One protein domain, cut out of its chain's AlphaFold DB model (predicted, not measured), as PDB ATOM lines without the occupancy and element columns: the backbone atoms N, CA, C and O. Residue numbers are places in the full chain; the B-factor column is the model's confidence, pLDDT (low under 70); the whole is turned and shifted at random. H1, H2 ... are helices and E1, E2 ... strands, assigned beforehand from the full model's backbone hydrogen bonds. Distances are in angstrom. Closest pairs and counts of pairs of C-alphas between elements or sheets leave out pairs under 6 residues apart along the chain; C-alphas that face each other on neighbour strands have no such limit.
ATOM      1  N   VAL A 251     222.690 264.763 162.617       87.06
ATOM      2  CA  VAL A 251     222.820 263.316 162.735       87.06
ATOM      3  C   VAL A 251     221.484 262.665 162.362       87.06
ATOM      4  O   VAL A 251     220.483 262.937 163.030       87.06
ATOM      5  N   PRO A 252     221.428 261.830 161.308       89.06
ATOM      6  CA  PRO A 252     220.208 261.125 160.934       89.06
ATOM      7  C   PRO A 252     219.959 259.937 161.867       89.06
ATOM      8  O   PRO A 252     220.871 259.145 162.128       89.06
ATOM      9  N   MET A 253     218.719 259.798 162.328       89.38
ATOM     10  CA  MET A 253     218.246 258.647 163.107       89.38
ATOM     11  C   MET A 253     217.435 257.666 162.255       89.38
ATOM     12  O   MET A 253     217.299 256.503 162.634       89.38
ATOM     13  N   TYR A 254     216.952 258.109 161.091       88.81
ATOM     14  CA  TYR A 254     216.221 257.299 160.121       88.81
ATOM     15  C   TYR A 254     216.999 257.204 158.805       88.81
ATOM     16  O   TYR A 254     217.617 258.166 158.338       88.81
ATOM     17  N   GLY A 255     217.004 256.007 158.223       85.81
ATOM     18  CA  GLY A 255     217.647 255.719 156.945       85.81
ATOM     19  C   GLY A 255     216.747 256.033 155.744       85.81
ATOM     20  O   GLY A 255     215.539 256.219 155.899       85.81
ATOM     21  N   PRO A 256     217.303 256.072 154.522       81.44
ATOM     22  CA  PRO A 256     216.499 256.122 153.305       81.44
ATOM     23  C   PRO A 256     215.580 254.894 153.221       81.44
ATOM     24  O   PRO A 256     216.069 253.768 153.184       81.44
ATOM     25  N   GLY A 257     214.263 255.112 153.197       82.19
ATOM     26  CA  GLY A 257     213.263 254.037 153.166       82.19
ATOM     27  C   GLY A 257     212.827 253.508 154.537       82.19
ATOM     28  O   GLY A 257     211.976 252.624 154.579       82.19
ATOM     29  N   ASP A 258     213.358 254.047 155.642       85.31
ATOM     30  CA  ASP A 258     212.776 253.790 156.961       85.31
ATOM     31  C   ASP A 258     211.403 254.467 157.070       85.31
ATOM     32  O   ASP A 258     211.222 255.612 156.652       85.31
ATOM     33  N   ASP A 259     210.457 253.768 157.696       87.31
ATOM     34  CA  ASP A 259     209.163 254.331 158.069       87.31
ATOM     35  C   ASP A 259     209.351 255.421 159.149       87.31
ATOM     36  O   ASP A 259     209.895 255.114 160.222       87.31
ATOM     37  N   PRO A 260     208.934 256.681 158.906       85.62
ATOM     38  CA  PRO A 260     209.021 257.751 159.897       85.62
ATOM     39  C   PRO A 260     208.197 257.471 161.158       85.62
ATOM     40  O   PRO A 260     208.561 257.987 162.216       85.62
ATOM     41  N   ASP A 261     207.149 256.645 161.085       87.25
ATOM     42  CA  ASP A 261     206.301 256.290 162.229       87.25
ATOM     43  C   ASP A 261     206.889 255.154 163.079       87.25
ATOM     44  O   ASP A 261     206.411 254.892 164.188       87.25
ATOM     45  N   ARG A 262     207.988 254.524 162.629       86.69
ATOM     46  CA  ARG A 262     208.671 253.477 163.395       86.69
ATOM     47  C   ARG A 262     209.086 254.012 164.775       86.69
ATOM     48  O   ARG A 262     209.850 254.989 164.843       86.69
ATOM     49  N   PRO A 263     208.651 253.368 165.877       87.62
ATOM     50  CA  PRO A 263     208.944 253.829 167.224       87.62
ATOM     51  C   PRO A 263     210.432 253.668 167.542       87.62
ATOM     52  O   PRO A 263     211.003 252.589 167.369       87.62
ATOM     53  N   ARG A 264     211.057 254.742 168.034       87.12
ATOM     54  CA  ARG A 264     212.457 254.741 168.480       87.12
ATOM     55  C   ARG A 264     212.602 255.451 169.821       87.12
ATOM     56  O   ARG A 264     212.050 256.530 170.003       87.12
ATOM     57  N   LEU A 265     213.371 254.881 170.743       89.06
ATOM     58  CA  LEU A 265     213.681 255.466 172.044       89.06
ATOM     59  C   LEU A 265     215.132 255.952 172.088       89.06
ATOM     60  O   LEU A 265     216.071 255.159 172.050       89.06
ATOM     61  N   ILE A 266     215.310 257.260 172.234       90.62
ATOM     62  CA  ILE A 266     216.620 257.900 172.346       90.62
ATOM     63  C   ILE A 266     216.806 258.356 173.790       90.62
ATOM     64  O   ILE A 266     216.123 259.266 174.264       90.62
ATOM     65  N   ALA A 267     217.722 257.708 174.504       91.12
ATOM     66  CA  ALA A 267     218.077 258.074 175.868       91.12
ATOM     67  C   ALA A 267     219.363 258.910 175.891       91.12
ATOM     68  O   ALA A 267     220.287 258.655 175.128       91.12
ATOM     69  N   GLY A 268     219.455 259.878 176.795       90.19
ATOM     70  CA  GLY A 268     220.665 260.689 176.954       90.19
ATOM     71  C   GLY A 268     220.692 261.419 178.290       90.19
ATOM     72  O   GLY A 268     219.777 261.284 179.111       90.19
ATOM     73  N   HIS A 269     221.756 262.174 178.541       90.75
ATOM     74  CA  HIS A 269     221.914 262.962 179.758       90.75
ATOM     75  C   HIS A 269     221.821 264.437 179.404       90.75
ATOM     76  O   HIS A 269     222.740 264.980 178.817       90.75
ATOM     77  N   PHE A 270     220.706 265.078 179.758       88.38
ATOM     78  CA  PHE A 270     220.350 266.402 179.254       88.38
ATOM     79  C   PHE A 270     220.095 266.419 177.735       88.38
ATOM     80  O   PHE A 270     220.578 267.268 176.987       88.38
ATOM     81  N   VAL A 271     219.211 265.508 177.313       90.62
ATOM     82  CA  VAL A 271     218.861 265.215 175.909       90.62
ATOM     83  C   VAL A 271     218.515 266.440 175.062       90.62
ATOM     84  O   VAL A 271     218.663 266.392 173.850       90.62
ATOM     85  N   ALA A 272     218.046 267.547 175.646       87.69
ATOM     86  CA  ALA A 272     217.727 268.757 174.888       87.69
ATOM     87  C   ALA A 272     218.914 269.264 174.046       87.69
ATOM     88  O   ALA A 272     218.702 269.777 172.947       87.69
ATOM     89  N   PHE A 273     220.142 269.099 174.546       86.19
ATOM     90  CA  PHE A 273     221.348 269.487 173.823       86.19
ATOM     91  C   PHE A 273     221.583 268.598 172.594       86.19
ATOM     92  O   PHE A 273     221.723 269.109 171.481       86.19
ATOM     93  N   ASP A 274     221.540 267.280 172.777       88.50
ATOM     94  CA  ASP A 274     221.772 266.295 171.714       88.50
ATOM     95  C   ASP A 274     220.634 266.263 170.698       88.50
ATOM     96  O   ASP A 274     220.852 266.147 169.494       88.50
ATOM     97  N   ARG A 275     219.399 266.444 171.173       90.12
ATOM     98  CA  ARG A 275     218.182 266.505 170.361       90.12
ATOM     99  C   ARG A 275     218.264 267.603 169.305       90.12
ATOM    100  O   ARG A 275     217.838 267.388 168.178       90.12
ATOM    101  N   ALA A 276     218.878 268.744 169.622       88.25
ATOM    102  CA  ALA A 276     219.103 269.814 168.652       88.25
ATOM    103  C   ALA A 276     220.075 269.425 167.516       88.25
ATOM    104  O   ALA A 276     220.228 270.169 166.552       88.25
ATOM    105  N   LYS A 277     220.774 268.291 167.614       87.19
ATOM    106  CA  LYS A 277     221.673 267.779 166.567       87.19
ATOM    107  C   LYS A 277     221.032 266.693 165.713       87.19
ATOM    108  O   LYS A 277     221.654 266.247 164.755       87.19
ATOM    109  N   ILE A 278     219.810 266.279 166.032       90.19
ATOM    110  CA  ILE A 278     219.097 265.227 165.312       90.19
ATOM    111  C   ILE A 278     218.404 265.823 164.094       90.19
ATOM    112  O   ILE A 278     217.714 266.835 164.192       90.19
ATOM    113  N   LYS A 279     218.578 265.185 162.935       89.06
ATOM    114  CA  LYS A 279     218.026 265.657 161.661       89.06
ATOM    115  C   LYS A 279     216.499 265.710 161.676       89.06
ATOM    116  O   LYS A 279     215.909 266.681 161.212       89.06
ATOM    117  N   GLU A 280     215.863 264.675 162.210       90.06
ATOM    118  CA  GLU A 280     214.413 264.489 162.166       90.06
ATOM    119  C   GLU A 280     213.643 265.468 163.060       90.06
ATOM    120  O   GLU A 280     212.474 265.730 162.799       90.06
ATOM    121  N   GLU A 281     214.300 266.088 164.040       89.94
ATOM    122  CA  GLU A 281     213.698 267.131 164.885       89.94
ATOM    123  C   GLU A 281     213.410 268.433 164.136       89.94
ATOM    124  O   GLU A 281     212.640 269.272 164.602       89.94
ATOM    125  N   TYR A 282     214.007 268.587 162.956       89.44
ATOM    126  CA  TYR A 282     213.752 269.696 162.045       89.44
ATOM    127  C   TYR A 282     212.732 269.338 160.954       89.44
ATOM    128  O   TYR A 282     212.427 270.177 160.105       89.44
ATOM    129  N   SER A 283     212.193 268.112 160.958       87.44
ATOM    130  CA  SER A 283     211.086 267.725 160.084       87.44
ATOM    131  C   SER A 283     209.776 268.346 160.571       87.44
ATOM    132  O   SER A 283     209.491 268.382 161.766       87.44
ATOM    133  N   LEU A 284     208.939 268.810 159.638       88.12
ATOM    134  CA  LEU A 284     207.582 269.273 159.956       88.12
ATOM    135  C   LEU A 284     206.666 268.111 160.362       88.12
ATOM    136  O   LEU A 284     205.749 268.289 161.163       88.12
ATOM    137  N   GLN A 285     206.907 266.930 159.794       87.75
ATOM    138  CA  GLN A 285     206.190 265.713 160.149       87.75
ATOM    139  C   GLN A 285     206.841 265.098 161.382       87.75
ATOM    140  O   GLN A 285     208.055 264.879 161.409       87.75
ATOM    141  N   ARG A 286     206.025 264.827 162.404       83.25
ATOM    142  CA  ARG A 286     206.478 264.116 163.600       83.25
ATOM    143  C   ARG A 286     206.913 262.706 163.223       83.25
ATOM    144  O   ARG A 286     206.221 262.040 162.468       83.25
ATOM    145  N   THR A 287     208.020 262.268 163.805       89.19
ATOM    146  CA  THR A 287     208.493 260.887 163.710       89.19
ATOM    147  C   THR A 287     208.092 260.080 164.950       89.19
ATOM    148  O   THR A 287     207.686 260.624 165.988       89.19
ATOM    149  N   GLY A 288     208.242 258.759 164.865       87.31
ATOM    150  CA  GLY A 288     208.073 257.810 165.964       87.31
ATOM    151  C   GLY A 288     209.135 257.924 167.068       87.31
ATOM    152  O   GLY A 288     209.058 257.209 168.068       87.31
ATOM    153  N   SER A 289     210.107 258.833 166.939       89.19
ATOM    154  CA  SER A 289     211.122 259.094 167.960       89.19
ATOM    155  C   SER A 289     210.509 259.589 169.272       89.19
ATOM    156  O   SER A 289     209.656 260.482 169.314       89.19
ATOM    157  N   ARG A 290     210.980 259.026 170.379       90.06
ATOM    158  CA  ARG A 290     210.691 259.429 171.755       90.06
ATOM    159  C   ARG A 290     212.003 259.581 172.506       90.06
ATOM    160  O   ARG A 290     212.948 258.827 172.292       90.06
ATOM    161  N   PHE A 291     212.050 260.560 173.400       91.50
ATOM    162  CA  PHE A 291     213.256 260.914 174.136       91.50
ATOM    163  C   PHE A 291     213.106 260.602 175.618       91.50
ATOM    164  O   PHE A 291     212.093 260.949 176.224       91.50
ATOM    165  N   LEU A 292     214.144 260.009 176.207       91.19
ATOM    166  CA  LEU A 292     214.250 259.786 177.644       91.19
ATOM    167  C   LEU A 292     215.456 260.539 178.203       91.19
ATOM    168  O   LEU A 292     216.605 260.152 177.996       91.19
ATOM    169  N   ASP A 293     215.188 261.604 178.953       93.31
ATOM    170  CA  ASP A 293     216.236 262.359 179.629       93.31
ATOM    171  C   ASP A 293     216.549 261.769 181.008       93.31
ATOM    172  O   ASP A 293     215.750 261.843 181.948       93.31
ATOM    173  N   THR A 294     217.752 261.219 181.142       92.19
ATOM    174  CA  THR A 294     218.242 260.660 182.405       92.19
ATOM    175  C   THR A 294     218.455 261.730 183.478       92.19
ATOM    176  O   THR A 294     218.335 261.413 184.664       92.19
ATOM    177  N   MET A 295     218.696 262.998 183.106       89.81
ATOM    178  CA  MET A 295     218.741 264.108 184.067       89.81
ATOM    179  C   MET A 295     217.364 264.361 184.673       89.81
ATOM    180  O   MET A 295     217.218 264.380 185.898       89.81
ATOM    181  N   SER A 296     216.342 264.497 183.829       90.69
ATOM    182  CA  SER A 296     214.954 264.664 184.266       90.69
ATOM    183  C   SER A 296     214.456 263.462 185.075       90.69
ATOM    184  O   SER A 296     213.825 263.646 186.116       90.69
ATOM    185  N   LEU A 297     214.812 262.233 184.679       90.75
ATOM    186  CA  LEU A 297     214.484 261.024 185.441       90.75
ATOM    187  C   LEU A 297     215.147 261.017 186.827       90.75
ATOM    188  O   LEU A 297     214.499 260.697 187.826       90.75
ATOM    189  N   HIS A 298     216.424 261.406 186.919       88.88
ATOM    190  CA  HIS A 298     217.109 261.551 188.204       88.88
ATOM    191  C   HIS A 298     216.419 262.585 189.097       88.88
ATOM    192  O   HIS A 298     216.247 262.335 190.289       88.88
ATOM    193  N   ILE A 299     216.005 263.723 188.533       90.06
ATOM    194  CA  ILE A 299     215.278 264.765 189.266       90.06
ATOM    195  C   ILE A 299     213.923 264.234 189.757       90.06
ATOM    196  O   ILE A 299     213.583 264.452 190.917       90.06
ATOM    197  N   GLY A 300     213.189 263.485 188.931       91.44
ATOM    198  CA  GLY A 300     211.909 262.885 189.325       91.44
ATOM    199  C   GLY A 300     212.036 261.848 190.446       91.44
ATOM    200  O   GLY A 300     211.206 261.815 191.348       91.44
ATOM    201  N   MET A 301     213.095 261.029 190.431       89.50
ATOM    202  CA  MET A 301     213.265 259.917 191.381       89.50
ATOM    203  C   MET A 301     214.053 260.282 192.648       89.50
ATOM    204  O   MET A 301     213.776 259.773 193.731       89.50
ATOM    205  N   ARG A 302     215.110 261.091 192.516       87.25
ATOM    206  CA  ARG A 302     216.071 261.421 193.589       87.25
ATOM    207  C   ARG A 302     216.432 262.908 193.607       87.25
ATOM    208  O   ARG A 302     217.481 263.279 194.144       87.25
ATOM    209  N   GLY A 303     215.591 263.748 193.009       88.38
ATOM    210  CA  GLY A 303     215.780 265.187 192.986       88.38
ATOM    211  C   GLY A 303     215.866 265.771 194.389       88.38
ATOM    212  O   GLY A 303     215.294 265.264 195.353       88.38
ATOM    213  N   LEU A 304     216.616 266.860 194.499       88.88
ATOM    214  CA  LEU A 304     216.696 267.658 195.712       88.88
ATOM    215  C   LEU A 304     215.962 268.968 195.465       88.88
ATOM    216  O   LEU A 304     216.116 269.565 194.399       88.88
TER     217      LEU A 304
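What this domain is: This is residues 251 to 304 of the 349 residues of the protein "Triple QxxK/R motif-containing protein" of Macrostomum lignano (UniProt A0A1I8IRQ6). A loose rod: two short parallel strands, E1 and E2, lie side by side in the middle, and H3 runs on from the end of E2 to make one end of the rod. The link from E1 back to the start of E2 bows out to one side as a loop with the two small helices H1 and H2, while residues 251 to 263, with no named element, reach to the other end of the rod. The printed part has 54 residues, with three named helices and two named strands in the order E1, H1, H2, E2, H3; the sheet is E1 beside E2, parallel, and the class is mixed, helices and strands. The whole is loose, with a radius of gyration of the C-alphas of 12.9 A, and spans 44 by 19 by 16 A.

How they stand to each other: Residues 251 to 263 come before E1, residues 264 to 268. E1 and E2, residues 289 to 293, are parallel neighbours with 23 degrees between their directions. The C-alphas of Arg 264 and Ser 289, which face each other, are 4.6 A apart; N 290 and O 264 are within hydrogen-bond range at 2.7 A, and N 266 and O 290 at 2.8 A. Between the strands come H1, residues 272 to 275, and H2, residues 279 to 282, and E1, H1, H2 and E2 form a strand-helix-strand unit, two parallel neighbour strands with helices between them along the chain, whose crossover is right-handed. The closest C-alphas of E1 and H1 are those of Gly 268 and Asp 274, 7.8 A apart. H1 and H2 are close but not clearly touching, their closest C-alphas being those of Arg 275 and Glu 281 at 7.1 A. H1 and E2 are only just apart, at 8.1 A between their closest C-alphas, and E1 and H2 are apart. H3, residues 294 to 302, follows E2 by a tight link with no residue between; its closest C-alpha to E1 is that of Thr 294, 6.0 A from that of Gly 268. H3 is apart from H1 and from H2. In H3 every O i to N i+4 pair is within hydrogen-bond range; H1 and H2 are too short for such a pair, and their single O i to N i+3 pair is within range in H2 but not in H1.

Where its parts are: E1 begins at C-alpha 264, (212.457, 254.741, 168.480), and measures 13.2 A from first to last C-alpha. H1 measures 5.1 A and H2 5.9 A. E2 begins at C-alpha 289, (211.122, 259.094, 167.960), and also measures 13.2 A. H3 measures 11.4 A and ends at C-alpha 302, (216.071, 261.421, 193.589).

The domain as a whole: The two C-alphas farthest apart are those of Gly 257 and Leu 304, at 44.8 A. The printed part has no cut. The links E1 to H1, H1 to H2 and E2 to H3 are tight, H2 to E2 is short, and no link is long. The mean pLDDT of the printed part is 88.6, and no printed residue is under 70.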